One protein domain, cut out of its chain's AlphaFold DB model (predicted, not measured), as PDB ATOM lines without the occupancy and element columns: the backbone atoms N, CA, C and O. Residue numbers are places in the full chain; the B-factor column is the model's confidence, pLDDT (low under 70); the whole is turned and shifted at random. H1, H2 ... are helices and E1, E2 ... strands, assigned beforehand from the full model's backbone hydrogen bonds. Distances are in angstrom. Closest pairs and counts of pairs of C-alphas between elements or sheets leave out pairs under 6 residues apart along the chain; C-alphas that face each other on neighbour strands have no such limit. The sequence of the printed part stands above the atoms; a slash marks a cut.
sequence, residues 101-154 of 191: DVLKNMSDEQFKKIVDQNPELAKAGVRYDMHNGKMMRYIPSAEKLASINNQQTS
ATOM      1  N   ASP A 101       8.933  30.104  23.683       90.88
ATOM      2  CA  ASP A 101      10.378  29.956  23.505       90.88
ATOM      3  C   ASP A 101      11.172  30.903  24.412       90.88
ATOM      4  O   ASP A 101      12.174  30.499  25.001       90.88
ATOM      5  N   VAL A 102      10.689  32.133  24.621       93.44
ATOM      6  CA  VAL A 102      11.282  33.070  25.589       93.44
ATOM      7  C   VAL A 102      11.166  32.517  27.014       93.44
ATOM      8  O   VAL A 102      12.142  32.540  27.764       93.44
ATOM      9  N   LEU A 103      10.012  31.944  27.375       92.81
ATOM     10  CA  LEU A 103       9.790  31.321  28.689       92.81
ATOM     11  C   LEU A 103      10.688  30.098  28.936       92.81
ATOM     12  O   LEU A 103      11.113  29.851  30.068       92.81
ATOM     13  N   LYS A 104      10.995  29.323  27.892       94.00
ATOM     14  CA  LYS A 104      11.926  28.187  27.986       94.00
ATOM     15  C   LYS A 104      13.372  28.637  28.173       94.00
ATOM     16  O   LYS A 104      14.104  27.989  28.912       94.00
ATOM     17  N   ASN A 105      13.760  29.748  27.550       95.31
ATOM     18  CA  ASN A 105      15.152  30.195  27.502       95.31
ATOM     19  C   ASN A 105      15.546  31.181  28.615       95.31
ATOM     20  O   ASN A 105      16.723  31.503  28.749       95.31
ATOM     21  N   MET A 106      14.601  31.675  29.418       96.25
ATOM     22  CA  MET A 106      14.921  32.568  30.539       96.25
ATOM     23  C   MET A 106      15.579  31.828  31.715       96.25
ATOM     24  O   MET A 106      15.473  30.606  31.811       96.25
ATOM     25  N   SER A 107      16.227  32.549  32.634       97.75
ATOM     26  CA  SER A 107      16.752  31.966  33.887       97.75
ATOM     27  C   SER A 107      15.631  31.562  34.856       97.75
ATOM     28  O   SER A 107      14.506  32.055  34.746       97.75
ATOM     29  N   ASP A 108      15.923  30.663  35.801       97.25
ATOM     30  CA  ASP A 108      14.938  30.175  36.779       97.25
ATOM     31  C   ASP A 108      14.408  31.321  37.658       97.25
ATOM     32  O   ASP A 108      13.206  31.419  37.914       97.25
ATOM     33  N   GLU A 109      15.272  32.261  38.047       96.94
ATOM     34  CA  GLU A 109      14.918  33.425  38.862       96.94
ATOM     35  C   GLU A 109      13.989  34.376  38.111       96.94
ATOM     36  O   GLU A 109      13.008  34.879  38.668       96.94
ATOM     37  N   GLN A 110      14.274  34.614  36.829       96.81
ATOM     38  CA  GLN A 110      13.411  35.438  35.995       96.81
ATOM     39  C   GLN A 110      12.068  34.738  35.762       96.81
ATOM     40  O   GLN A 110      11.034  35.401  35.844       96.81
ATOM     41  N   PHE A 111      12.065  33.422  35.497       96.75
ATOM     42  CA  PHE A 111      10.836  32.657  35.255       96.75
ATOM     43  C   PHE A 111       9.919  32.740  36.463       96.75
ATOM     44  O   PHE A 111       8.761  33.139  36.341       96.75
ATOM     45  N   LYS A 112      10.479  32.471  37.642       97.00
ATOM     46  CA  LYS A 112       9.786  32.598  38.919       97.00
ATOM     47  C   LYS A 112       9.174  33.985  39.096       97.00
ATOM     48  O   LYS A 112       7.984  34.093  39.367       97.00
ATOM     49  N   LYS A 113       9.962  35.046  38.897       96.75
ATOM     50  CA  LYS A 113       9.495  36.429  39.073       96.75
ATOM     51  C   LYS A 113       8.333  36.773  38.139       96.75
ATOM     52  O   LYS A 113       7.383  37.411  38.575       96.75
ATOM     53  N   ILE A 114       8.397  36.347  36.878       95.19
ATOM     54  CA  ILE A 114       7.336  36.599  35.896       95.19
ATOM     55  C   ILE A 114       6.061  35.829  36.244       95.19
ATOM     56  O   ILE A 114       4.978  36.407  36.186       95.19
ATOM     57  N   VAL A 115       6.177  34.550  36.611       95.12
ATOM     58  CA  VAL A 115       5.018  33.726  36.987       95.12
ATOM     59  C   VAL A 115       4.359  34.262  38.261       95.12
ATOM     60  O   VAL A 115       3.140  34.392  38.297       95.12
ATOM     61  N   ASP A 116       5.146  34.658  39.263       95.56
ATOM     62  CA  ASP A 116       4.628  35.209  40.523       95.56
ATOM     63  C   ASP A 116       3.941  36.576  40.329       95.56
ATOM     64  O   ASP A 116       2.994  36.905  41.041       95.56
ATOM     65  N   GLN A 117       4.402  37.388  39.370       95.44
ATOM     66  CA  GLN A 117       3.851  38.721  39.090       95.44
ATOM     67  C   GLN A 117       2.662  38.714  38.121       95.44
ATOM     68  O   GLN A 117       1.999  39.743  37.979       95.44
ATOM     69  N   ASN A 118       2.388  37.597  37.443       92.62
ATOM     70  CA  ASN A 118       1.364  37.532  36.408       92.62
ATOM     71  C   ASN A 118       0.371  36.378  36.659       92.62
ATOM     72  O   ASN A 118       0.588  35.260  36.181       92.62
ATOM     73  N   PRO A 119      -0.753  36.634  37.356       90.69
ATOM     74  CA  PRO A 119      -1.742  35.600  37.666       90.69
ATOM     75  C   PRO A 119      -2.402  34.997  36.417       90.69
ATOM     76  O   PRO A 119      -2.885  33.864  36.468       90.69
ATOM     77  N   GLU A 120      -2.389  35.696  35.277       87.00
ATOM     78  CA  GLU A 120      -2.929  35.164  34.022       87.00
ATOM     79  C   GLU A 120      -2.071  34.015  33.475       87.00
ATOM     80  O   GLU A 120      -2.606  33.081  32.881       87.00
ATOM     81  N   LEU A 121      -0.758  34.006  33.742       89.25
ATOM     82  CA  LEU A 121       0.107  32.873  33.390       89.25
ATOM     83  C   LEU A 121      -0.255  31.623  34.199       89.25
ATOM     84  O   LEU A 121      -0.309  30.527  33.641       89.25
ATOM     85  N   ALA A 122      -0.575  31.789  35.483       89.00
ATOM     86  CA  ALA A 122      -1.031  30.689  36.326       89.00
ATOM     87  C   ALA A 122      -2.379  30.127  35.840       89.00
ATOM     88  O   ALA A 122      -2.523  28.908  35.720       89.00
ATOM     89  N   LYS A 123      -3.334  30.997  35.470       89.88
ATOM     90  CA  LYS A 123      -4.597  30.587  34.824       89.88
ATOM     91  C   LYS A 123      -4.354  29.867  33.501       89.88
ATOM     92  O   LYS A 123      -5.024  28.880  33.207       89.88
ATOM     93  N   ALA A 124      -3.355  30.313  32.742       88.00
ATOM     94  CA  ALA A 124      -2.934  29.665  31.509       88.00
ATOM     95  C   ALA A 124      -2.289  28.282  31.738       88.00
ATOM     96  O   ALA A 124      -2.060  27.542  30.786       88.00
ATOM     97  N   GLY A 125      -2.017  27.903  32.992       93.38
ATOM     98  CA  GLY A 125      -1.382  26.642  33.370       93.38
ATOM     99  C   GLY A 125       0.145  26.687  33.350       93.38
ATOM    100  O   GLY A 125       0.776  25.635  33.467       93.38
ATOM    101  N   VAL A 126       0.741  27.874  33.204       95.31
ATOM    102  CA  VAL A 126       2.181  28.081  33.367       95.31
ATOM    103  C   VAL A 126       2.487  28.115  34.861       95.31
ATOM    104  O   VAL A 126       2.015  28.992  35.582       95.31
ATOM    105  N   ARG A 127       3.276  27.153  35.339       96.56
ATOM    106  CA  ARG A 127       3.695  27.068  36.745       96.56
ATOM    107  C   ARG A 127       5.108  26.513  36.867       96.56
ATOM    108  O   ARG A 127       5.671  26.007  35.896       96.56
ATOM    109  N   TYR A 128       5.672  26.582  38.063       97.12
ATOM    110  CA  TYR A 128       6.929  25.924  38.402       97.12
ATOM    111  C   TYR A 128       6.772  25.145  39.706       97.12
ATOM    112  O   TYR A 128       6.011  25.558  40.575       97.12
ATOM    113  N   ASP A 129       7.527  24.057  39.839       96.94
ATOM    114  CA  ASP A 129       7.669  23.299  41.083       96.94
ATOM    115  C   ASP A 129       9.157  23.110  41.411       96.94
ATOM    116  O   ASP A 129      10.016  23.185  40.530       96.94
ATOM    117  N   MET A 130       9.478  22.852  42.679       96.31
ATOM    118  CA  MET A 130      10.847  22.574  43.128       96.31
ATOM    119  C   MET A 130      11.001  21.084  43.438       96.31
ATOM    120  O   MET A 130      10.361  20.573  44.354       96.31
ATOM    121  N   HIS A 131      11.890  20.394  42.724       94.94
ATOM    122  CA  HIS A 131      12.235  18.994  42.980       94.94
ATOM    123  C   HIS A 131      13.733  18.862  43.243       94.94
ATOM    124  O   HIS A 131      14.553  19.169  42.382       94.94
ATOM    125  N   ASN A 132      14.097  18.403  44.445       94.81
ATOM    126  CA  ASN A 132      15.491  18.215  44.871       94.81
ATOM    127  C   ASN A 132      16.363  19.472  44.684       94.81
ATOM    128  O   ASN A 132      17.505  19.389  44.242       94.81
ATOM    129  N   GLY A 133      15.803  20.650  44.977       93.94
ATOM    130  CA  GLY A 133      16.500  21.929  44.814       93.94
ATOM    131  C   GLY A 133      16.616  22.425  43.369       93.94
ATOM    132  O   GLY A 133      17.170  23.497  43.156       93.94
ATOM    133  N   LYS A 134      16.071  21.699  42.384       95.56
ATOM    134  CA  LYS A 134      16.014  22.114  40.979       95.56
ATOM    135  C   LYS A 134      14.602  22.567  40.603       95.56
ATOM    136  O   LYS A 134      13.624  21.902  40.952       95.56
ATOM    137  N   MET A 135      14.502  23.680  39.881       96.50
ATOM    138  CA  MET A 135      13.229  24.180  39.368       96.50
ATOM    139  C   MET A 135      12.776  23.349  38.163       96.50
ATOM    140  O   MET A 135      13.519  23.146  37.203       96.50
ATOM    141  N   MET A 136      11.536  22.877  38.212       97.38
ATOM    142  CA  MET A 136      10.843  22.220  37.112       97.38
ATOM    143  C   MET A 136       9.784  23.175  36.580       97.38
ATOM    144  O   MET A 136       8.893  23.595  37.316       97.38
ATOM    145  N   ARG A 137       9.887  23.535  35.302       97.19
ATOM    146  CA  ARG A 137       8.951  24.455  34.648       97.19
ATOM    147  C   ARG A 137       7.882  23.664  33.908       97.19
ATOM    148  O   ARG A 137       8.200  22.768  33.128       97.19
ATOM    149  N   TYR A 138       6.629  24.044  34.098       96.38
ATOM    150  CA  TYR A 138       5.492  23.504  33.366       96.38
ATOM    151  C   TYR A 138       4.962  24.599  32.456       96.38
ATOM    152  O   TYR A 138       4.346  25.560  32.913       96.38
ATOM    153  N   ILE A 139       5.235  24.457  31.163       95.62
ATOM    154  CA  ILE A 139       4.769  25.373  30.126       95.62
ATOM    155  C   ILE A 139       3.828  24.563  29.223       95.62
ATOM    156  O   ILE A 139       4.285  23.605  28.593       95.62
ATOM    157  N   PRO A 140       2.525  24.887  29.176       92.56
ATOM    158  CA  PRO A 140       1.577  24.219  28.292       92.56
ATOM    159  C   PRO A 140       1.960  24.386  26.816       92.56
ATOM    160  O   PRO A 140       2.697  25.304  26.448       92.56
ATOM    161  N   SER A 141       1.436  23.513  25.953       90.56
ATOM    162  CA  SER A 141       1.612  23.659  24.505       90.56
ATOM    163  C   SER A 141       1.020  24.982  24.007       90.56
ATOM    164  O   SER A 141       0.064  25.510  24.580       90.56
ATOM    165  N   ALA A 142       1.565  25.503  22.904       84.12
ATOM    166  CA  ALA A 142       1.075  26.733  22.279       84.12
ATOM    167  C   ALA A 142      -0.429  26.665  21.948       84.12
ATOM    168  O   ALA A 142      -1.138  27.655  22.099       84.12
ATOM    169  N   GLU A 143      -0.925  25.484  21.574       84.25
ATOM    170  CA  GLU A 143      -2.341  25.229  21.297       84.25
ATOM    171  C   GLU A 143      -3.225  25.412  22.541       84.25
ATOM    172  O   GLU A 143      -4.238  26.108  22.489       84.25
ATOM    173  N   LYS A 144      -2.798  24.878  23.694       84.06
ATOM    174  CA  LYS A 144      -3.517  25.034  24.965       84.06
ATOM    175  C   LYS A 144      -3.467  26.470  25.488       84.06
ATOM    176  O   LYS A 144      -4.418  26.939  26.106       84.06
ATOM    177  N   LEU A 145      -2.375  27.187  25.226       80.00
ATOM    178  CA  LEU A 145      -2.282  28.614  25.538       80.00
ATOM    179  C   LEU A 145      -3.218  29.447  24.642       80.00
ATOM    180  O   LEU A 145      -3.841  30.392  25.121       80.00
ATOM    181  N   ALA A 146      -3.371  29.076  23.368       79.38
ATOM    182  CA  ALA A 146      -4.276  29.751  22.438       79.38
ATOM    183  C   ALA A 146      -5.760  29.540  22.790       79.38
ATOM    184  O   ALA A 146      -6.554  30.474  22.674       79.38
ATOM    185  N   SER A 147      -6.144  28.352  23.274       77.19
ATOM    186  CA  SER A 147      -7.542  28.062  23.631       77.19
ATOM    187  C   SER A 147      -8.055  28.889  24.814       77.19
ATOM    188  O   SER A 147      -9.235  29.226  24.860       77.19
ATOM    189  N   ILE A 148      -7.179  29.241  25.757       71.38
ATOM    190  CA  ILE A 148      -7.542  30.013  26.958       71.38
ATOM    191  C   ILE A 148      -7.852  31.470  26.590       71.38
ATOM    192  O   ILE A 148      -8.827  32.043  27.069       71.38
ATOM    193  N   ASN A 149      -7.088  32.033  25.656       66.12
ATOM    194  CA  ASN A 149      -7.292  33.395  25.166       66.12
ATOM    195  C   ASN A 149      -8.651  33.554  24.454       66.12
ATOM    196  O   ASN A 149      -9.356  34.543  24.649       66.12
ATOM    197  N   ASN A 150      -9.064  32.532  23.698       66.12
ATOM    198  CA  ASN A 150     -10.346  32.533  22.987       66.12
ATOM    199  C   ASN A 150     -11.564  32.426  23.927       66.12
ATOM    200  O   ASN A 150     -12.639  32.916  23.585       66.12
ATOM    201  N   GLN A 151     -11.419  31.829  25.115       60.44
ATOM    202  CA  GLN A 151     -12.503  31.779  26.108       60.44
ATOM    203  C   GLN A 151     -12.721  33.131  26.799       60.44
ATOM    204  O   GLN A 151     -13.857  33.502  27.096       60.44
ATOM    205  N   GLN A 152     -11.658  33.909  27.006       57.00
ATOM    206  CA  GLN A 152     -11.729  35.202  27.690       57.00
ATOM    207  C   GLN A 152     -12.418  36.275  26.832       57.00
ATOM    208  O   GLN A 152     -13.134  37.127  27.356       57.00
ATOM    209  N   THR A 153     -12.301  36.191  25.502       53.97
ATOM    210  CA  THR A 153     -13.004  37.093  24.575       53.97
ATOM    211  C   THR A 153     -14.523  36.909  24.555       53.97
ATOM    212  O   THR A 153     -15.231  37.854  24.224       53.97
ATOM    213  N   SER A 154     -15.044  35.745  24.954       53.19
ATOM    214  CA  SER A 154     -16.495  35.504  25.011       53.19
ATOM    215  C   SER A 154     -17.137  35.931  26.333       53.19
ATOM    216  O   SER A 154     -18.344  36.135  26.370       53.19
TER     217      SER A 154
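AT A GLANCE: This is residues 101 to 154 of the 191 residues of an uncharacterized protein of Deltaproteobacteria bacterium HGW-Deltaproteobacteria-1 (UniProt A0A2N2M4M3). A short hairpin of two strands, E1 and E2, has helix H2 over one of its faces, with the small helices H1 and H3 near H2, while helix H4 at the end of the printed part leads away from this group as an arm. The tip of the hairpin and the end of H4 mark the two ends of the longest axis. The printed part has 54 residues, with four named helices and two named strands in the order H1, H2, H3, E1, E2, H4; the sheet's order is E1 - E2, antiparallel, and the class is mixed, helices and strands. The whole is only just compact, close to loose, with a radius of gyration of the C-alphas of 12.0 A, and its outline is only just a rod, spanning 40 by 20 by 19 A.

HOW THE PARTS SIT: H1, residues 101 to 105, and H2, residues 108 to 117, are close but not clearly touching; their closest C-alphas, of Leu 103 and Phe 111, are 6.8 A apart. H2 is also close to but not clearly touching H3, residues 119 to 123, with the C-alphas of Val 115 and Leu 121 the closest at 6.1 A. E1, residues 127 to 131, and E2, residues 134 to 138, form an antiparallel hairpin, with 150 degrees between their directions. N 129 and O 136 are 2.9 A apart and N 136 and O 129 are 2.8 A apart, both within hydrogen-bond range. The closest C-alphas of H2 and E1, of Val 115 and Arg 127, are 6.8 A apart; those of H2 and E2, of Asp 108 and Met 135, are also 6.8 A apart. H4, residues 142 to 154, touches no helix; it is apart from H1, H2 and E1, and only just apart from H3, with a closest distance of 8.4 A between their C-alphas. In H1, H2 and H3 every O i to N i+4 pair is within hydrogen-bond range; in H4, 6 of 9 are.

IN THESE COORDINATES: H1 begins at C-alpha 101, at (10.378, 29.956, 23.505). From first to last C-alpha, H2 measures 14.2 A, E1 13.3 A and E2 13.1 A. H4, the longest helix with 13 residues, measures 19.8 A and ends at C-alpha 154, at (-16.495, 35.504, 25.011).

THE WHOLE: The two C-alphas farthest apart are those of Asn 132 and Ser 154, 41.4 A. The printed part has no cut, and its five links between named elements are tight. The mean pLDDT of the printed part is 88.7; residues 149 to 154, which belong to H4, are under 70.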